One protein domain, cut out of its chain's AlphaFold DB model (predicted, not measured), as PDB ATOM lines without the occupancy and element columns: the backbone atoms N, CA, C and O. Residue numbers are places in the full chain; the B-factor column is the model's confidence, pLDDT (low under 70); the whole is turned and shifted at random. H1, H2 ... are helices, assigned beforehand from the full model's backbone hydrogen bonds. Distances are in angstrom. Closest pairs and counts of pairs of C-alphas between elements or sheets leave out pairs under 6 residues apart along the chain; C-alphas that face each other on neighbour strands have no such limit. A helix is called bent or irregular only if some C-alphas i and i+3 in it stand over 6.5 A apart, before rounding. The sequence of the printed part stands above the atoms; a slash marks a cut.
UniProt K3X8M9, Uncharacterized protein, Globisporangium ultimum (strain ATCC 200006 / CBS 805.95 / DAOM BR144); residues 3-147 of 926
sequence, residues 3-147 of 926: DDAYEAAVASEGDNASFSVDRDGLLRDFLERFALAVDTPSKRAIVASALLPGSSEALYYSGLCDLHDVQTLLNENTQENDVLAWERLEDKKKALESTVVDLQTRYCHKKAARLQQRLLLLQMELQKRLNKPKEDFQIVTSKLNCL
ATOM      1  N   ASP A   3       1.970  13.823 -37.360       36.28
ATOM      2  CA  ASP A   3       2.318  14.926 -36.440       36.28
ATOM      3  C   ASP A   3       2.885  16.174 -37.148       36.28
ATOM      4  O   ASP A   3       2.526  17.303 -36.804       36.28
ATOM      5  N   ASP A   4       3.694  15.989 -38.199       39.75
ATOM      6  CA  ASP A   4       4.303  17.103 -38.945       39.75
ATOM      7  C   ASP A   4       3.254  17.937 -39.701       39.75
ATOM      8  O   ASP A   4       3.411  19.146 -39.873       39.75
ATOM      9  N   ALA A   5       2.147  17.313 -40.121       36.69
ATOM     10  CA  ALA A   5       1.068  17.980 -40.849       36.69
ATOM     11  C   ALA A   5       0.217  18.882 -39.938       36.69
ATOM     12  O   ALA A   5      -0.242  19.940 -40.372       36.69
ATOM     13  N   TYR A   6       0.039  18.501 -38.668       37.53
ATOM     14  CA  TYR A   6      -0.711  19.292 -37.694       37.53
ATOM     15  C   TYR A   6       0.097  20.498 -37.196       37.53
ATOM     16  O   TYR A   6      -0.434  21.610 -37.148       37.53
ATOM     17  N   GLU A   7       1.391  20.331 -36.895       40.69
ATOM     18  CA  GLU A   7       2.243  21.472 -36.520       40.69
ATOM     19  C   GLU A   7       2.457  22.446 -37.695       40.69
ATOM     20  O   GLU A   7       2.413  23.663 -37.487       40.69
ATOM     21  N   ALA A   8       2.571  21.946 -38.933       41.31
ATOM     22  CA  ALA A   8       2.652  22.778 -40.137       41.31
ATOM     23  C   ALA A   8       1.356  23.568 -40.414       41.31
ATOM     24  O   ALA A   8       1.420  24.758 -40.728       41.31
ATOM     25  N   ALA A   9       0.179  22.953 -40.236       37.62
ATOM     26  CA  ALA A   9      -1.114  23.630 -40.391       37.62
ATOM     27  C   ALA A   9      -1.347  24.703 -39.309       37.62
ATOM     28  O   ALA A   9      -1.868  25.786 -39.586       37.62
ATOM     29  N   VAL A  10      -0.890  24.453 -38.077       41.84
ATOM     30  CA  VAL A  10      -0.952  25.431 -36.979       41.84
ATOM     31  C   VAL A  10      -0.044  26.638 -37.253       41.84
ATOM     32  O   VAL A  10      -0.418  27.766 -36.919       41.84
ATOM     33  N   ALA A  11       1.106  26.440 -37.898       42.38
ATOM     34  CA  ALA A  11       2.027  27.514 -38.274       42.38
ATOM     35  C   ALA A  11       1.495  28.422 -39.406       42.38
ATOM     36  O   ALA A  11       1.806  29.615 -39.411       42.38
ATOM     37  N   SER A  12       0.667  27.907 -40.326       42.91
ATOM     38  CA  SER A  12       0.216  28.637 -41.529       42.91
ATOM     39  C   SER A  12      -1.044  29.503 -41.373       42.91
ATOM     40  O   SER A  12      -1.352  30.291 -42.258       42.91
ATOM     41  N   GLU A  13      -1.789  29.410 -40.269       40.56
ATOM     42  CA  GLU A  13      -3.083  30.117 -40.100       40.56
ATOM     43  C   GLU A  13      -2.983  31.514 -39.445       40.56
ATOM     44  O   GLU A  13      -3.980  32.107 -39.023       40.56
ATOM     45  N   GLY A  14      -1.768  32.047 -39.315       45.03
ATOM     46  CA  GLY A  14      -1.456  33.251 -38.538       45.03
ATOM     47  C   GLY A  14      -1.134  34.509 -39.343       45.03
ATOM     48  O   GLY A  14      -0.452  35.379 -38.797       45.03
ATOM     49  N   ASP A  15      -1.580  34.624 -40.597       42.28
ATOM     50  CA  ASP A  15      -1.269  35.785 -41.439       42.28
ATOM     51  C   ASP A  15      -1.995  37.046 -40.957       42.28
ATOM     52  O   ASP A  15      -3.191  37.253 -41.177       42.28
ATOM     53  N   ASN A  16      -1.245  37.839 -40.190       44.03
ATOM     54  CA  ASN A  16      -1.182  39.300 -40.204       44.03
ATOM     55  C   ASN A  16      -0.225  39.746 -39.084       44.03
ATOM     56  O   ASN A  16      -0.640  39.827 -37.928       44.03
ATOM     57  N   ALA A  17       1.043  40.042 -39.401       36.94
ATOM     58  CA  ALA A  17       1.862  40.961 -38.601       36.94
ATOM     59  C   ALA A  17       3.110  41.478 -39.342       36.94
ATOM     60  O   ALA A  17       3.755  40.789 -40.126       36.94
ATOM     61  N   SER A  18       3.414  42.731 -39.025       39.84
ATOM     62  CA  SER A  18       4.368  43.683 -39.585       39.84
ATOM     63  C   SER A  18       5.848  43.388 -39.319       39.84
ATOM     64  O   SER A  18       6.259  43.342 -38.163       39.84
ATOM     65  N   PHE A  19       6.673  43.382 -40.372       37.59
ATOM     66  CA  PHE A  19       8.108  43.672 -40.285       37.59
ATOM     67  C   PHE A  19       8.624  44.356 -41.555       37.59
ATOM     68  O   PHE A  19       8.165  44.073 -42.658       37.59
ATOM     69  N   SER A  20       9.601  45.250 -41.391       39.75
ATOM     70  CA  SER A  20      10.274  45.946 -42.485       39.75
ATOM     71  C   SER A  20      11.370  45.078 -43.118       39.75
ATOM     72  O   SER A  20      12.289  44.656 -42.414       39.75
ATOM     73  N   VAL A  21      11.298  44.949 -44.449       37.59
ATOM     74  CA  VAL A  21      12.273  44.385 -45.412       37.59
ATOM     75  C   VAL A  21      12.250  42.845 -45.582       37.59
ATOM     76  O   VAL A  21      12.479  42.110 -44.626       37.59
ATOM     77  N   ASP A  22      11.936  42.428 -46.827       49.00
ATOM     78  CA  ASP A  22      11.925  41.103 -47.506       49.00
ATOM     79  C   ASP A  22      11.780  39.828 -46.643       49.00
ATOM     80  O   ASP A  22      12.752  39.365 -46.047       49.00
ATOM     81  N   ARG A  23      10.572  39.216 -46.591       48.44
ATOM     82  CA  ARG A  23      10.241  38.224 -45.538       48.44
ATOM     83  C   ARG A  23       9.386  36.979 -45.820       48.44
ATOM     84  O   ARG A  23       9.216  36.221 -44.871       48.44
ATOM     85  N   ASP A  24       8.927  36.654 -47.028       50.06
ATOM     86  CA  ASP A  24       8.176  35.384 -47.196       50.06
ATOM     87  C   ASP A  24       9.084  34.144 -47.080       50.06
ATOM     88  O   ASP A  24       8.703  33.132 -46.488       50.06
ATOM     89  N   GLY A  25      10.323  34.238 -47.579       53.94
ATOM     90  CA  GLY A  25      11.307  33.152 -47.501       53.94
ATOM     91  C   GLY A  25      11.846  32.916 -46.087       53.94
ATOM     92  O   GLY A  25      11.925  31.776 -45.644       53.94
ATOM     93  N   LEU A  26      12.158  33.989 -45.353       58.59
ATOM     94  CA  LEU A  26      12.663  33.912 -43.975       58.59
ATOM     95  C   LEU A  26      11.579  33.491 -42.974       58.59
ATOM     96  O   LEU A  26      11.890  32.815 -41.997       58.59
ATOM     97  N   LEU A  27      10.314  33.869 -43.206       60.12
ATOM     98  CA  LEU A  27       9.201  33.435 -42.363       60.12
ATOM     99  C   LEU A  27       8.928  31.943 -42.547       60.12
ATOM    100  O   LEU A  27       8.836  31.233 -41.552       60.12
ATOM    101  N   ARG A  28       8.846  31.455 -43.792       62.47
ATOM    102  CA  ARG A  28       8.678  30.017 -44.051       62.47
ATOM    103  C   ARG A  28       9.833  29.202 -43.485       62.47
ATOM    104  O   ARG A  28       9.573  28.232 -42.792       62.47
ATOM    105  N   ASP A  29      11.072  29.646 -43.690       73.81
ATOM    106  CA  ASP A  29      12.268  28.990 -43.144       73.81
ATOM    107  C   ASP A  29      12.263  28.969 -41.604       73.81
ATOM    108  O   ASP A  29      12.567  27.947 -40.995       73.81
ATOM    109  N   PHE A  30      11.847  30.058 -40.947       80.88
ATOM    110  CA  PHE A  30      11.661  30.065 -39.494       80.88
ATOM    111  C   PHE A  30      10.561  29.094 -39.044       80.88
ATOM    112  O   PHE A  30      10.791  28.314 -38.124       80.88
ATOM    113  N   LEU A  31       9.378  29.139 -39.667       75.00
ATOM    114  CA  LEU A  31       8.235  28.298 -39.294       75.00
ATOM    115  C   LEU A  31       8.534  26.813 -39.510       75.00
ATOM    116  O   LEU A  31       8.206  25.998 -38.653       75.00
ATOM    117  N   GLU A  32       9.202  26.478 -40.610       75.12
ATOM    118  CA  GLU A  32       9.630  25.120 -40.937       75.12
ATOM    119  C   GLU A  32      10.676  24.619 -39.935       75.12
ATOM    120  O   GLU A  32      10.495  23.559 -39.341       75.12
ATOM    121  N   ARG A  33      11.716  25.410 -39.633       78.62
ATOM    122  CA  ARG A  33      12.710  25.045 -38.605       78.62
ATOM    123  C   ARG A  33      12.100  24.924 -37.214       78.62
ATOM    124  O   ARG A  33      12.522  24.069 -36.442       78.62
ATOM    125  N   PHE A  34      11.143  25.785 -36.880       81.56
ATOM    126  CA  PHE A  34      10.459  25.750 -35.592       81.56
ATOM    127  C   PHE A  34       9.555  24.517 -35.465       81.56
ATOM    128  O   PHE A  34       9.554  23.893 -34.407       81.56
ATOM    129  N   ALA A  35       8.831  24.139 -36.523       73.62
ATOM    130  CA  ALA A  35       7.993  22.937 -36.546       73.62
ATOM    131  C   ALA A  35       8.830  21.645 -36.510       73.62
ATOM    132  O   ALA A  35       8.520  20.735 -35.753       73.62
ATOM    133  N   LEU A  36       9.936  21.590 -37.263       76.25
ATOM    134  CA  LEU A  36      10.801  20.404 -37.365       76.25
ATOM    135  C   LEU A  36      11.755  20.204 -36.170       76.25
ATOM    136  O   LEU A  36      12.509  19.229 -36.131       76.25
ATOM    137  N   ALA A  37      11.789  21.130 -35.211       79.81
ATOM    138  CA  ALA A  37      12.673  21.026 -34.057       79.81
ATOM    139  C   ALA A  37      12.218  19.915 -33.092       79.81
ATOM    140  O   ALA A  37      11.080  19.900 -32.630       79.81
ATOM    141  N   VAL A  38      13.154  19.018 -32.759       72.69
ATOM    142  CA  VAL A  38      12.899  17.744 -32.059       72.69
ATOM    143  C   VAL A  38      12.481  17.928 -30.596       72.69
ATOM    144  O   VAL A  38      11.743  17.107 -30.060       72.69
ATOM    145  N   ASP A  39      12.944  18.995 -29.936       79.88
ATOM    146  CA  ASP A  39      12.641  19.271 -28.535       79.88
ATOM    147  C   ASP A  39      12.380  20.765 -28.263       79.88
ATOM    148  O   ASP A  39      12.762  21.664 -29.025       79.88
ATOM    149  N   THR A  40      11.700  21.059 -27.151       80.94
ATOM    150  CA  THR A  40      11.393  22.441 -26.760       80.94
ATOM    151  C   THR A  40      12.636  23.316 -26.528       80.94
ATOM    152  O   THR A  40      12.594  24.497 -26.889       80.94
ATOM    153  N   PRO A  41      13.756  22.820 -25.954       84.12
ATOM    154  CA  PRO A  41      15.007  23.575 -25.878       84.12
ATOM    155  C   PRO A  41      15.511  24.051 -27.248       84.12
ATOM    156  O   PRO A  41      15.881  25.223 -27.378       84.12
ATOM    157  N   SER A  42      15.449  23.204 -28.280       82.94
ATOM    158  CA  SER A  42      15.796  23.582 -29.656       82.94
ATOM    159  C   SER A  42      14.818  24.612 -30.219       82.94
ATOM    160  O   SER A  42      15.254  25.622 -30.776       82.94
ATOM    161  N   LYS A  43      13.503  24.438 -29.996       83.88
ATOM    162  CA  LYS A  43      12.475  25.434 -30.371       83.88
ATOM    163  C   LYS A  43      12.750  26.804 -29.731       83.88
ATOM    164  O   LYS A  43      12.701  27.830 -30.412       83.88
ATOM    165  N   ARG A  44      13.125  26.850 -28.445       85.38
ATOM    166  CA  ARG A  44      13.506  28.094 -27.742       85.38
ATOM    167  C   ARG A  44      14.784  28.725 -28.296       85.38
ATOM    168  O   ARG A  44      14.831  29.946 -28.442       85.38
ATOM    169  N   ALA A  45      15.799  27.926 -28.624       84.38
ATOM    170  CA  ALA A  45      17.035  28.425 -29.230       84.38
ATOM    171  C   ALA A  45      16.774  29.060 -30.609       84.38
ATOM    172  O   ALA A  45      17.302  30.132 -30.913       84.38
ATOM    173  N   ILE A  46      15.891  28.455 -31.410       84.25
ATOM    174  CA  ILE A  46      15.468  28.998 -32.708       84.25
ATOM    175  C   ILE A  46      14.743  30.335 -32.516       84.25
ATOM    176  O   ILE A  46      15.118  31.316 -33.150       84.25
ATOM    177  N   VAL A  47      13.788  30.424 -31.583       83.19
ATOM    178  CA  VAL A  47      13.086  31.684 -31.256       83.19
ATOM    179  C   VAL A  47      14.059  32.783 -30.825       83.19
ATOM    180  O   VAL A  47      13.972  33.898 -31.331       83.19
ATOM    181  N   ALA A  48      15.011  32.474 -29.940       81.38
ATOM    182  CA  ALA A  48      15.989  33.442 -29.442       81.38
ATOM    183  C   ALA A  48      16.995  33.901 -30.511       81.38
ATOM    184  O   ALA A  48      17.478  35.029 -30.454       81.38
ATOM    185  N   SER A  49      17.326  33.028 -31.467       79.00
ATOM    186  CA  SER A  49      18.286  33.336 -32.534       79.00
ATOM    187  C   SER A  49      17.655  34.052 -33.733       79.00
ATOM    188  O   SER A  49      18.331  34.848 -34.383       79.00
ATOM    189  N   ALA A  50      16.375  33.791 -34.024       78.12
ATOM    190  CA  ALA A  50      15.701  34.263 -35.235       78.12
ATOM    191  C   ALA A  50      14.744  35.446 -35.008       78.12
ATOM    192  O   ALA A  50      14.482  36.202 -35.945       78.12
ATOM    193  N   LEU A  51      14.206  35.626 -33.794       80.50
ATOM    194  CA  LEU A  51      13.218  36.666 -33.499       80.50
ATOM    195  C   LEU A  51      13.788  37.748 -32.578       80.50
ATOM    196  O   LEU A  51      14.525  37.479 -31.633       80.50
ATOM    197  N   LEU A  52      13.403  39.001 -32.838       76.56
ATOM    198  CA  LEU A  52      13.821  40.145 -32.026       76.56
ATOM    199  C   LEU A  52      13.235  40.031 -30.606       76.56
ATOM    200  O   LEU A  52      12.004  39.937 -30.479       76.56
ATOM    201  N   PRO A  53      14.062  40.082 -29.542       75.12
ATOM    202  CA  PRO A  53      13.583  40.034 -28.164       75.12
ATOM    203  C   PRO A  53      12.529  41.119 -27.896       75.12
ATOM    204  O   PRO A  53      12.737  42.290 -28.203       75.12
ATOM    205  N   GLY A  54      11.375  40.727 -27.347       71.88
ATOM    206  CA  GLY A  54      10.264  41.641 -27.049       71.88
ATOM    207  C   GLY A  54       9.345  41.993 -28.232       71.88
ATOM    208  O   GLY A  54       8.413  42.782 -28.050       71.88
ATOM    209  N   SER A  55       9.562  41.421 -29.423       80.94
ATOM    210  CA  SER A  55       8.602  41.482 -30.541       80.94
ATOM    211  C   SER A  55       7.343  40.644 -30.269       80.94
ATOM    212  O   SER A  55       7.370  39.719 -29.457       80.94
ATOM    213  N   SER A  56       6.236  40.941 -30.961       79.12
ATOM    214  CA  SER A  56       4.988  40.158 -30.885       79.12
ATOM    215  C   SER A  56       5.207  38.677 -31.199       79.12
ATOM    216  O   SER A  56       4.619  37.803 -30.569       79.12
ATOM    217  N   GLU A  57       6.081  38.384 -32.156       79.56
ATOM    218  CA  GLU A  57       6.420  37.040 -32.607       79.56
ATOM    219  C   GLU A  57       7.256  36.314 -31.560       79.56
ATOM    220  O   GLU A  57       6.943  35.174 -31.230       79.56
ATOM    221  N   ALA A  58       8.270  36.976 -30.989       81.38
ATOM    222  CA  ALA A  58       9.085  36.381 -29.932       81.38
ATOM    223  C   ALA A  58       8.240  36.058 -28.689       81.38
ATOM    224  O   ALA A  58       8.383  34.980 -28.117       81.38
ATOM    225  N   LEU A  59       7.321  36.953 -28.308       83.88
ATOM    226  CA  LEU A  59       6.403  36.739 -27.183       83.88
ATOM    227  C   LEU A  59       5.455  35.559 -27.436       83.88
ATOM    228  O   LEU A  59       5.306  34.694 -26.574       83.88
ATOM    229  N   TYR A  60       4.849  35.499 -28.624       85.06
ATOM    230  CA  TYR A  60       3.922  34.429 -28.987       85.06
ATOM    231  C   TYR A  60       4.610  33.058 -29.053       85.06
ATOM    232  O   TYR A  60       4.153  32.115 -28.407       85.06
ATOM    233  N   TYR A  61       5.726  32.936 -29.779       85.56
ATOM    234  CA  TYR A  61       6.412  31.649 -29.937       85.56
ATOM    235  C   TYR A  61       7.124  31.193 -28.658       85.56
ATOM    236  O   TYR A  61       7.160  29.994 -28.391       85.56
ATOM    237  N   SER A  62       7.606  32.111 -27.811       86.75
ATOM    238  CA  SER A  62       8.124  31.746 -26.483       86.75
ATOM    239  C   SER A  62       7.024  31.180 -25.582       86.75
ATOM    240  O   SER A  62       7.240  30.159 -24.935       86.75
ATOM    241  N   GLY A  63       5.836  31.796 -25.568       86.50
ATOM    242  CA  GLY A  63       4.703  31.267 -24.806       86.50
ATOM    243  C   GLY A  63       4.185  29.936 -25.362       86.50
ATOM    244  O   GLY A  63       3.761  29.067 -24.604       86.50
ATOM    245  N   LEU A  64       4.284  29.725 -26.676       83.56
ATOM    246  CA  LEU A  64       3.949  28.448 -27.306       83.56
ATOM    247  C   LEU A  64       4.942  27.340 -26.919       83.56
ATOM    248  O   LEU A  64       4.507  26.225 -26.644       83.56
ATOM    249  N   CYS A  65       6.241  27.646 -26.805       86.50
ATOM    250  CA  CYS A  65       7.235  26.718 -26.250       86.50
ATOM    251  C   CYS A  65       6.909  26.330 -24.800       86.50
ATOM    252  O   CYS A  65       6.995  25.157 -24.452       86.50
ATOM    253  N   ASP A  66       6.502  27.281 -23.957       86.44
ATOM    254  CA  ASP A  66       6.131  26.987 -22.565       86.44
ATOM    255  C   ASP A  66       4.913  26.053 -22.470       86.44
ATOM    256  O   ASP A  66       4.883  25.166 -21.621       86.44
ATOM    257  N   LEU A  67       3.931  26.202 -23.365       85.31
ATOM    258  CA  LEU A  67       2.792  25.280 -23.458       85.31
ATOM    259  C   LEU A  67       3.184  23.922 -24.057       85.31
ATOM    260  O   LEU A  67       2.633  22.896 -23.660       85.31
ATOM    261  N   HIS A  68       4.135  23.895 -24.990       84.50
ATOM    262  CA  HIS A  68       4.641  22.654 -25.574       84.50
ATOM    263  C   HIS A  68       5.407  21.819 -24.541       84.50
ATOM    264  O   HIS A  68       5.203  20.615 -24.490       84.50
ATOM    265  N   ASP A  69       6.177  22.453 -23.648       84.56
ATOM    266  CA  ASP A  69       6.813  21.792 -22.494       84.56
ATOM    267  C   ASP A  69       5.808  21.069 -21.587       84.56
ATOM    268  O   ASP A  69       6.122  20.038 -20.999       84.56
ATOM    269  N   VAL A  70       4.603  21.621 -21.435       85.06
ATOM    270  CA  VAL A  70       3.535  20.974 -20.661       85.06
ATOM    271  C   VAL A  70       2.929  19.818 -21.457       85.06
ATOM    272  O   VAL A  70       2.689  18.748 -20.905       85.06
ATOM    273  N   GLN A  71       2.709  20.012 -22.760       81.50
ATOM    274  CA  GLN A  71       2.155  18.985 -23.642       81.50
ATOM    275  C   GLN A  71       3.081  17.766 -23.775       81.50
ATOM    276  O   GLN A  71       2.590  16.641 -23.795       81.50
ATOM    277  N   THR A  72       4.400  17.959 -23.857       82.81
ATOM    278  CA  THR A  72       5.363  16.854 -23.978       82.81
ATOM    279  C   THR A  72       5.341  15.961 -22.743       82.81
ATOM    280  O   THR A  72       5.244  14.747 -22.887       82.81
ATOM    281  N   LEU A  73       5.310  16.551 -21.541       83.50
ATOM    282  CA  LEU A  73       5.135  15.805 -20.288       83.50
ATOM    283  C   LEU A  73       3.798  15.043 -20.264       83.50
ATOM    284  O   LEU A  73       3.745  13.883 -19.868       83.50
ATOM    285  N   LEU A  74       2.722  15.668 -20.747       80.25
ATOM    286  CA  LEU A  74       1.381  15.076 -20.784       80.25
ATOM    287  C   LEU A  74       1.254  13.907 -21.783       80.25
ATOM    288  O   LEU A  74       0.464  12.981 -21.570       80.25
ATOM    289  N   ASN A  75       2.036  13.920 -22.865       79.56
ATOM    290  CA  ASN A  75       2.022  12.878 -23.896       79.56
ATOM    291  C   ASN A  75       2.641  11.552 -23.423       79.56
ATOM    292  O   ASN A  75       2.281  10.499 -23.945       79.56
ATOM    293  N   GLU A  76       3.516  11.571 -22.413       81.56
ATOM    294  CA  GLU A  76       4.095  10.352 -21.826       81.56
ATOM    295  C   GLU A  76       3.066   9.536 -21.011       81.56
ATOM    296  O   GLU A  76       3.304   8.366 -20.714       81.56
ATOM    297  N   ASN A  77       1.897  10.124 -20.710       73.31
ATOM    298  CA  ASN A  77       0.686   9.460 -20.209       73.31
ATOM    299  C   ASN A  77       0.891   8.613 -18.929       73.31
ATOM    300  O   ASN A  77       0.285   7.550 -18.764       73.31
ATOM    301  N   THR A  78       1.753   9.078 -18.019       83.50
ATOM    302  CA  THR A  78       1.967   8.498 -16.683       83.50
ATOM    303  C   THR A  78       1.486   9.454 -15.592       83.50
ATOM    304  O   THR A  78       1.550  10.674 -15.734       83.50
ATOM    305  N   GLN A  79       1.045   8.903 -14.457       78.12
ATOM    306  CA  GLN A  79       0.504   9.705 -13.355       78.12
ATOM    307  C   GLN A  79       1.554  10.636 -12.715       78.12
ATOM    308  O   GLN A  79       1.207  11.719 -12.253       78.12
ATOM    309  N   GLU A  80       2.833  10.244 -12.706       83.31
ATOM    310  CA  GLU A  80       3.938  11.098 -12.239       83.31
ATOM    311  C   GLU A  80       4.157  12.294 -13.177       83.31
ATOM    312  O   GLU A  80       4.309  13.427 -12.713       83.31
ATOM    313  N   ASN A  81       4.082  12.075 -14.492       85.50
ATOM    314  CA  ASN A  81       4.239  13.140 -15.477       85.50
ATOM    315  C   ASN A  81       3.031  14.077 -15.546       85.50
ATOM    316  O   ASN A  81       3.226  15.274 -15.740       85.50
ATOM    317  N   ASP A  82       1.805  13.595 -15.314       84.62
ATOM    318  CA  ASP A  82       0.622  14.462 -15.201       84.62
ATOM    319  C   ASP A  82       0.758  15.451 -14.022       84.62
ATOM    320  O   ASP A  82       0.363  16.616 -14.128       84.62
ATOM    321  N   VAL A  83       1.359  15.024 -12.900       85.88
ATOM    322  CA  VAL A  83       1.640  15.899 -11.746       85.88
ATOM    323  C   VAL A  83       2.727  16.923 -12.085       85.88
ATOM    324  O   VAL A  83       2.532  18.115 -11.845       85.88
ATOM    325  N   LEU A  84       3.829  16.493 -12.706       86.00
ATOM    326  CA  LEU A  84       4.908  17.389 -13.145       86.00
ATOM    327  C   LEU A  84       4.439  18.393 -14.213       86.00
ATOM    328  O   LEU A  84       4.837  19.561 -14.189       86.00
ATOM    329  N   ALA A  85       3.568  17.967 -15.130       86.81
ATOM    330  CA  ALA A  85       2.957  18.818 -16.147       86.81
ATOM    331  C   ALA A  85       2.060  19.889 -15.511       86.81
ATOM    332  O   ALA A  85       2.105  21.053 -15.915       86.81
ATOM    333  N   TRP A  86       1.293  19.530 -14.476       87.44
ATOM    334  CA  TRP A  86       0.489  20.483 -13.708       87.44
ATOM    335  C   TRP A  86       1.341  21.504 -12.949       87.44
ATOM    336  O   TRP A  86       1.059  22.701 -13.015       87.44
ATOM    337  N   GLU A  87       2.402  21.064 -12.270       87.50
ATOM    338  CA  GLU A  87       3.336  21.965 -11.580       87.50
ATOM    339  C   GLU A  87       4.004  22.939 -12.557       87.50
ATOM    340  O   GLU A  87       4.079  24.141 -12.291       87.50
ATOM    341  N   ARG A  88       4.425  22.445 -13.728       87.31
ATOM    342  CA  ARG A  88       5.022  23.276 -14.779       87.31
ATOM    343  C   ARG A  88       4.031  24.281 -15.362       87.31
ATOM    344  O   ARG A  88       4.408  25.428 -15.603       87.31
ATOM    345  N   LEU A  89       2.786  23.866 -15.599       87.00
ATOM    346  CA  LEU A  89       1.735  24.751 -16.096       87.00
ATOM    347  C   LEU A  89       1.457  25.870 -15.087       87.00
ATOM    348  O   LEU A  89       1.417  27.031 -15.481       87.00
ATOM    349  N   GLU A  90       1.329  25.555 -13.796       85.50
ATOM    350  CA  GLU A  90       1.031  26.557 -12.766       85.50
ATOM    351  C   GLU A  90       2.205  27.532 -12.536       85.50
ATOM    352  O   GLU A  90       1.964  28.725 -12.341       85.50
ATOM    353  N   ASP A  91       3.459  27.074 -12.662       89.38
ATOM    354  CA  ASP A  91       4.659  27.933 -12.629       89.38
ATOM    355  C   ASP A  91       4.671  28.959 -13.780       89.38
ATOM    356  O   ASP A  91       4.989  30.136 -13.590       89.38
ATOM    357  N   LYS A  92       4.266  28.544 -14.987       87.44
ATOM    358  CA  LYS A  92       4.280  29.401 -16.189       87.44
ATOM    359  C   LYS A  92       2.999  30.194 -16.419       87.44
ATOM    360  O   LYS A  92       3.019  31.184 -17.152       87.44
ATOM    361  N   LYS A  93       1.893  29.824 -15.780       85.19
ATOM    362  CA  LYS A  93       0.550  30.380 -16.012       85.19
ATOM    363  C   LYS A  93       0.478  31.897 -15.917       85.19
ATOM    364  O   LYS A  93      -0.001  32.531 -16.848       85.19
ATOM    365  N   LYS A  94       1.005  32.500 -14.845       83.81
ATOM    366  CA  LYS A  94       0.978  33.968 -14.680       83.81
ATOM    367  C   LYS A  94       1.765  34.693 -15.773       83.81
ATOM    368  O   LYS A  94       1.352  35.758 -16.224       83.81
ATOM    369  N   ALA A  95       2.886  34.115 -16.204       85.31
ATOM    370  CA  ALA A  95       3.677  34.670 -17.295       85.31
ATOM    371  C   ALA A  95       2.919  34.567 -18.629       85.31
ATOM    372  O   ALA A  95       2.878  35.540 -19.374       85.31
ATOM    373  N   LEU A  96       2.255  33.438 -18.890       86.62
ATOM    374  CA  LEU A  96       1.436  33.229 -20.089       86.62
ATOM    375  C   LEU A  96       0.195  34.132 -20.122       86.62
ATOM    376  O   LEU A  96      -0.154  34.673 -21.164       86.62
ATOM    377  N   GLU A  97      -0.456  34.358 -18.984       84.56
ATOM    378  CA  GLU A  97      -1.563  35.316 -18.888       84.56
ATOM    379  C   GLU A  97      -1.082  36.751 -19.160       84.56
ATOM    380  O   GLU A  97      -1.739  37.494 -19.891       84.56
ATOM    381  N   SER A  98       0.102  37.126 -18.660       85.88
ATOM    382  CA  SER A  98       0.721  38.424 -18.964       85.88
ATOM    383  C   SER A  98       1.067  38.570 -20.448       85.88
ATOM    384  O   SER A  98       0.827  39.630 -21.022       85.88
ATOM    385  N   THR A  99       1.588  37.524 -21.102       85.94
ATOM    386  CA  THR A  99       1.902  37.587 -22.540       85.94
ATOM    387  C   THR A  99       0.645  37.676 -23.401       85.94
ATOM    388  O   THR A  99       0.661  38.375 -24.412       85.94
ATOM    389  N   VAL A 100      -0.467  37.047 -23.002       79.06
ATOM    390  CA  VAL A 100      -1.771  37.219 -23.672       79.06
ATOM    391  C   VAL A 100      -2.214  38.683 -23.621       79.06
ATOM    392  O   VAL A 100      -2.590  39.234 -24.657       79.06
ATOM    393  N   VAL A 101      -2.121  39.331 -22.457       79.06
ATOM    394  CA  VAL A 101      -2.468  40.756 -22.298       79.06
ATOM    395  C   VAL A 101      -1.538  41.647 -23.130       79.06
ATOM    396  O   VAL A 101      -2.004  42.544 -23.838       79.06
ATOM    397  N   ASP A 102      -0.236  41.369 -23.136       77.81
ATOM    398  CA  ASP A 102       0.738  42.113 -23.945       77.81
ATOM    399  C   ASP A 102       0.495  41.958 -25.456       77.81
ATOM    400  O   ASP A 102       0.671  42.904 -26.223       77.81
ATOM    401  N   LEU A 103       0.050  40.787 -25.914       76.50
ATOM    402  CA  LEU A 103      -0.319  40.577 -27.316       76.50
ATOM    403  C   LEU A 103      -1.634  41.284 -27.675       76.50
ATOM    404  O   LEU A 103      -1.748  41.830 -28.773       76.50
ATOM    405  N   GLN A 104      -2.611  41.320 -26.764       74.00
ATOM    406  CA  GLN A 104      -3.870  42.051 -26.963       74.00
ATOM    407  C   GLN A 104      -3.647  43.562 -27.046       74.00
ATOM    408  O   GLN A 104      -4.183  44.206 -27.945       74.00
ATOM    409  N   THR A 105      -2.820  44.125 -26.161       73.75
ATOM    410  CA  THR A 105      -2.486  45.564 -26.164       73.75
ATOM    411  C   THR A 105      -1.697  45.987 -27.407       73.75
ATOM    412  O   THR A 105      -1.728  47.154 -27.791       73.75
ATOM    413  N   ARG A 106      -1.049  45.035 -28.090       76.25
ATOM    414  CA  ARG A 106      -0.347  45.223 -29.371       76.25
ATOM    415  C   ARG A 106      -1.194  44.859 -30.600       76.25
ATOM    416  O   ARG A 106      -0.637  44.639 -31.672       76.25
ATOM    417  N   TYR A 107      -2.518  44.770 -30.458       67.50
ATOM    418  CA  TYR A 107      -3.476  44.450 -31.530       67.50
ATOM    419  C   TYR A 107      -3.284  43.072 -32.200       67.50
ATOM    420  O   TYR A 107      -3.807  42.811 -33.283       67.50
ATOM    421  N   CYS A 108      -2.583  42.136 -31.553       66.38
ATOM    422  CA  CYS A 108      -2.355  40.775 -32.050       66.38
ATOM    423  C   CYS A 108      -3.431  39.794 -31.538       66.38
ATOM    424  O   CYS A 108      -3.120  38.742 -30.974       66.38
ATOM    425  N   HIS A 109      -4.711  40.131 -31.731       60.16
ATOM    426  CA  HIS A 109      -5.846  39.450 -31.087       60.16
ATOM    427  C   HIS A 109      -5.958  37.955 -31.419       60.16
ATOM    428  O   HIS A 109      -6.225  37.155 -30.526       60.16
ATOM    429  N   LYS A 110      -5.685  37.549 -32.668       58.28
ATOM    430  CA  LYS A 110      -5.713  36.129 -33.072       58.28
ATOM    431  C   LYS A 110      -4.637  35.299 -32.362       58.28
ATOM    432  O   LYS A 110      -4.918  34.206 -31.877       58.28
ATOM    433  N   LYS A 111      -3.413  35.834 -32.256       70.12
ATOM    434  CA  LYS A 111      -2.283  35.183 -31.567       70.12
ATOM    435  C   LYS A 111      -2.553  35.068 -30.064       70.12
ATOM    436  O   LYS A 111      -2.349  34.005 -29.486       70.12
ATOM    437  N   ALA A 112      -3.084  36.131 -29.458       68.62
ATOM    438  CA  ALA A 112      -3.487  36.134 -28.056       68.62
ATOM    439  C   ALA A 112      -4.599  35.110 -27.766       68.62
ATOM    440  O   ALA A 112      -4.466  34.312 -26.839       68.62
ATOM    441  N   ALA A 113      -5.651  35.079 -28.592       61.59
ATOM    442  CA  ALA A 113      -6.760  34.136 -28.449       61.59
ATOM    443  C   ALA A 113      -6.293  32.678 -28.572       61.59
ATOM    444  O   ALA A 113      -6.687  31.841 -27.766       61.59
ATOM    445  N   ARG A 114      -5.397  32.378 -29.523       69.31
ATOM    446  CA  ARG A 114      -4.858  31.022 -29.724       69.31
ATOM    447  C   ARG A 114      -4.032  30.537 -28.533       69.31
ATOM    448  O   ARG A 114      -4.187  29.397 -28.097       69.31
ATOM    449  N   LEU A 115      -3.183  31.408 -27.989       74.31
ATOM    450  CA  LEU A 115      -2.341  31.097 -26.833       74.31
ATOM    451  C   LEU A 115      -3.194  30.901 -25.569       74.31
ATOM    452  O   LEU A 115      -3.017  29.921 -24.845       74.31
ATOM    453  N   GLN A 116      -4.194  31.764 -25.367       77.00
ATOM    454  CA  GLN A 116      -5.155  31.656 -24.269       77.00
ATOM    455  C   GLN A 116      -6.021  30.391 -24.367       77.00
ATOM    456  O   GLN A 116      -6.222  29.703 -23.367       77.00
ATOM    457  N   GLN A 117      -6.506  30.048 -25.562       70.12
ATOM    458  CA  GLN A 117      -7.300  28.841 -25.789       70.12
ATOM    459  C   GLN A 117      -6.494  27.578 -25.472       70.12
ATOM    460  O   GLN A 117      -6.994  26.687 -24.788       70.12
ATOM    461  N   ARG A 118      -5.237  27.502 -25.928       75.19
ATOM    462  CA  ARG A 118      -4.384  26.328 -25.701       75.19
ATOM    463  C   ARG A 118      -3.999  26.160 -24.230       75.19
ATOM    464  O   ARG A 118      -4.019  25.035 -23.740       75.19
ATOM    465  N   LEU A 119      -3.740  27.259 -23.517       79.31
ATOM    466  CA  LEU A 119      -3.549  27.253 -22.062       79.31
ATOM    467  C   LEU A 119      -4.766  26.654 -21.333       79.31
ATOM    468  O   LEU A 119      -4.607  25.766 -20.499       79.31
ATOM    469  N   LEU A 120      -5.979  27.107 -21.670       72.44
ATOM    470  CA  LEU A 120      -7.215  26.642 -21.029       72.44
ATOM    471  C   LEU A 120      -7.533  25.174 -21.350       72.44
ATOM    472  O   LEU A 120      -7.990  24.450 -20.469       72.44
ATOM    473  N   LEU A 121      -7.275  24.720 -22.581       73.25
ATOM    474  CA  LEU A 121      -7.465  23.316 -22.969       73.25
ATOM    475  C   LEU A 121      -6.534  22.381 -22.192       73.25
ATOM    476  O   LEU A 121      -7.009  21.403 -21.618       73.25
ATOM    477  N   LEU A 122      -5.243  22.716 -22.108       77.88
ATOM    478  CA  LEU A 122      -4.268  21.954 -21.322       77.88
ATOM    479  C   LEU A 122      -4.627  21.931 -19.833       77.88
ATOM    480  O   LEU A 122      -4.547  20.889 -19.185       77.88
ATOM    481  N   GLN A 123      -5.082  23.065 -19.294       79.44
ATOM    482  CA  GLN A 123      -5.542  23.145 -17.912       79.44
ATOM    483  C   GLN A 123      -6.756  22.235 -17.665       79.44
ATOM    484  O   GLN A 123      -6.788  21.521 -16.665       79.44
ATOM    485  N   MET A 124      -7.728  22.222 -18.581       73.75
ATOM    486  CA  MET A 124      -8.912  21.363 -18.491       73.75
ATOM    487  C   MET A 124      -8.548  19.875 -18.588       73.75
ATOM    488  O   MET A 124      -9.077  19.055 -17.835       73.75
ATOM    489  N   GLU A 125      -7.643  19.514 -19.501       79.12
ATOM    490  CA  GLU A 125      -7.195  18.134 -19.678       79.12
ATOM    491  C   GLU A 125      -6.449  17.618 -18.442       79.12
ATOM    492  O   GLU A 125      -6.774  16.542 -17.936       79.12
ATOM    493  N   LEU A 126      -5.529  18.408 -17.881       80.50
ATOM    494  CA  LEU A 126      -4.821  18.051 -16.650       80.50
ATOM    495  C   LEU A 126      -5.749  17.976 -15.435       80.50
ATOM    496  O   LEU A 126      -5.632  17.053 -14.631       80.50
ATOM    497  N   GLN A 127      -6.714  18.893 -15.309       79.44
ATOM    498  CA  GLN A 127      -7.734  18.816 -14.255       79.44
ATOM    499  C   GLN A 127      -8.520  17.503 -14.340       79.44
ATOM    500  O   GLN A 127      -8.814  16.903 -13.301       79.44
ATOM    501  N   LYS A 128      -8.824  17.041 -15.566       77.88
ATOM    502  CA  LYS A 128      -9.498  15.759 -15.841       77.88
ATOM    503  C   LYS A 128      -8.643  14.573 -15.438       77.88
ATOM    504  O   LYS A 128      -9.131  13.718 -14.706       77.88
ATOM    505  N   ARG A 129      -7.387  14.528 -15.878       79.44
ATOM    506  CA  ARG A 129      -6.479  13.412 -15.576       79.44
ATOM    507  C   ARG A 129      -6.145  13.315 -14.085       79.44
ATOM    508  O   ARG A 129      -6.081  12.217 -13.543       79.44
ATOM    509  N   LEU A 130      -6.046  14.451 -13.391       82.12
ATOM    510  CA  LEU A 130      -5.728  14.524 -11.959       82.12
ATOM    511  C   LEU A 130      -6.955  14.498 -11.025       82.12
ATOM    512  O   LEU A 130      -6.792  14.700  -9.821       82.12
ATOM    513  N   ASN A 131      -8.173  14.269 -11.542       77.75
ATOM    514  CA  ASN A 131      -9.426  14.228 -10.768       77.75
ATOM    515  C   ASN A 131      -9.618  15.433  -9.813       77.75
ATOM    516  O   ASN A 131      -9.990  15.277  -8.646       77.75
ATOM    517  N   LYS A 132      -9.353  16.650 -10.300       73.81
ATOM    518  CA  LYS A 132      -9.537  17.904  -9.541       73.81
ATOM    519  C   LYS A 132     -11.038  18.220  -9.313       73.81
ATOM    520  O   LYS A 132     -11.893  17.643  -9.987       73.81
ATOM    521  N   PRO A 133     -11.411  19.076  -8.339       66.56
ATOM    522  CA  PRO A 133     -12.819  19.344  -8.019       66.56
ATOM    523  C   PRO A 133     -13.608  19.959  -9.191       66.56
ATOM    524  O   PRO A 133     -13.085  20.737  -9.982       66.56
ATOM    525  N   LYS A 134     -14.908  19.631  -9.279       54.78
ATOM    526  CA  LYS A 134     -15.813  20.027 -10.385       54.78
ATOM    527  C   LYS A 134     -15.994  21.543 -10.555       54.78
ATOM    528  O   LYS A 134     -16.305  21.986 -11.657       54.78
ATOM    529  N   GLU A 135     -15.801  22.320  -9.492       49.62
ATOM    530  CA  GLU A 135     -15.896  23.787  -9.524       49.62
ATOM    531  C   GLU A 135     -14.810  24.404 -10.423       49.62
ATOM    532  O   GLU A 135     -15.091  25.327 -11.187       49.62
ATOM    533  N   ASP A 136     -13.608  23.819 -10.443       51.06
ATOM    534  CA  ASP A 136     -12.496  24.297 -11.270       51.06
ATOM    535  C   ASP A 136     -12.720  24.029 -12.769       51.06
ATOM    536  O   ASP A 136     -12.314  24.835 -13.608       51.06
ATOM    537  N   PHE A 137     -13.429  22.944 -13.113       49.44
ATOM    538  CA  PHE A 137     -13.822  22.654 -14.497       49.44
ATOM    539  C   PHE A 137     -14.815  23.676 -15.025       49.44
ATOM    540  O   PHE A 137     -14.642  24.174 -16.131       49.44
ATOM    541  N   GLN A 138     -15.836  24.021 -14.234       48.94
ATOM    542  CA  GLN A 138     -16.860  24.974 -14.665       48.94
ATOM    543  C   GLN A 138     -16.258  26.342 -15.004       48.94
ATOM    544  O   GLN A 138     -16.657  26.942 -16.001       48.94
ATOM    545  N   ILE A 139     -15.254  26.795 -14.245       53.16
ATOM    546  CA  ILE A 139     -14.547  28.066 -14.477       53.16
ATOM    547  C   ILE A 139     -13.723  28.033 -15.777       53.16
ATOM    548  O   ILE A 139     -13.658  29.025 -16.509       53.16
ATOM    549  N   VAL A 140     -13.072  26.909 -16.084       48.47
ATOM    550  CA  VAL A 140     -12.256  26.761 -17.302       48.47
ATOM    551  C   VAL A 140     -13.146  26.581 -18.536       48.47
ATOM    552  O   VAL A 140     -12.917  27.234 -19.557       48.47
ATOM    553  N   THR A 141     -14.220  25.793 -18.434       50.91
ATOM    554  CA  THR A 141     -15.216  25.612 -19.501       50.91
ATOM    555  C   THR A 141     -15.959  26.915 -19.806       50.91
ATOM    556  O   THR A 141     -16.148  27.245 -20.976       50.91
ATOM    557  N   SER A 142     -16.300  27.723 -18.793       46.69
ATOM    558  CA  SER A 142     -16.911  29.037 -19.024       46.69
ATOM    559  C   SER A 142     -15.968  29.985 -19.769       46.69
ATOM    560  O   SER A 142     -16.403  30.677 -20.685       46.69
ATOM    561  N   LYS A 143     -14.665  29.981 -19.451       47.56
ATOM    562  CA  LYS A 143     -13.659  30.806 -20.149       47.56
ATOM    563  C   LYS A 143     -13.420  30.360 -21.599       47.56
ATOM    564  O   LYS A 143     -13.235  31.215 -22.460       47.56
ATOM    565  N   LEU A 144     -13.467  29.055 -21.881       49.91
ATOM    566  CA  LEU A 144     -13.410  28.494 -23.242       49.91
ATOM    567  C   LEU A 144     -14.631  28.896 -24.082       49.91
ATOM    568  O   LEU A 144     -14.486  29.239 -25.255       49.91
ATOM    569  N   ASN A 145     -15.814  28.945 -23.469       44.88
ATOM    570  CA  ASN A 145     -17.037  29.394 -24.135       44.88
ATOM    571  C   ASN A 145     -17.041  30.916 -24.385       44.88
ATOM    572  O   ASN A 145     -17.523  31.362 -25.425       44.88
ATOM    573  N   CYS A 146     -16.414  31.712 -23.510       41.22
ATOM    574  CA  CYS A 146     -16.190  33.148 -23.731       41.22
ATOM    575  C   CYS A 146     -15.204  33.471 -24.878       41.22
ATOM    576  O   CYS A 146     -15.108  34.628 -25.275       41.22
ATOM    577  N   LEU A 147     -14.480  32.490 -25.434       41.19
ATOM    578  CA  LEU A 147     -13.604  32.688 -26.602       41.19
ATOM    579  C   LEU A 147     -14.345  32.554 -27.951       41.19
ATOM    580  O   LEU A 147     -13.786  32.928 -28.979       41.19
TER     581      LEU A 147
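AT A GLANCE: This is residues 3 to 147 of the 926 residues of an uncharacterized protein of Globisporangium ultimum (strain ATCC 200006 / CBS 805.95 / DAOM BR144) (UniProt K3X8M9). Four helices, H3, H4, H6 and H7, stand side by side in a row; the bent helix H5 lies over H4 and H6 on one side of the row, and H2 and H1 lie on the other side, H2 packed on H3 and H1 on H2. H4, H6 and the two arms of H5 form a bundle, and residues 20 to 25 stick out. The printed part has 145 residues with seven named helices, H1 to H7 in chain order, and no named strand: all helix. It is compact, with a radius of gyration of the C-alphas of 15.9 A, and elongated, spanning 52 by 32 by 25 A.

IN THESE COORDINATES: H1, residues 3 to 12, begins at C-alpha 3 (2.318, 14.926, -36.440). H2 is residues 24 to 35, H3 40 to 50, and H4 56 to 75, 28.3 A long. H5, residues 79 to 105, was assigned as one helix by its hydrogen bonds but is bent: C-alphas 91 and 94 are 7.4 A apart. Its arms are H5a, 79 to 91, and H5b, 94 to 105. H6, 109 to 129, is 30.3 A long; H7, 134 to 147, is 20.7 A long and ends at C-alpha 147 (-13.604, 32.688, -26.602).

HOW THE PARTS SIT: H4 and H6 touch, closest C-alphas Tyr 60 and Lys 111, 6.8 A, the same way at a shallow tilt of 16 degrees. Val 70 and Ala 85 are the closest C-alphas of hairpin H4 and H5a, 5.0 A; Val 100 and Ala 112 those of hairpin H5b and H6, 4.8 A. H3 touches H4, closest C-alphas Thr 40 and Cys 65, 6.0 A. H2 touches H3 with residues 30 to 34 alone, closest C-alphas Phe 34 and Lys 43, 5.6 A. H1 touches H2, closest C-alphas Glu 7 and Ala 35, 5.9 A. H7 touches H6, closest C-alphas Leu 120 and Val 140, 6.3 A. Every O i to N i+4 pair is within hydrogen-bond range in H1, H2, H3, H5a, H5b, H6 and H7; in H4, 14 of 16.

THE WHOLE: The C-alphas farthest apart, Val 21 and Pro 133, are 51.5 A apart. The printed part has no cut, and the link H1 to H2 is long. Mean pLDDT of the printed part is 70.2, with residues 3 to 28, 107 to 110, 112 to 114 and 133 to 147 under 70.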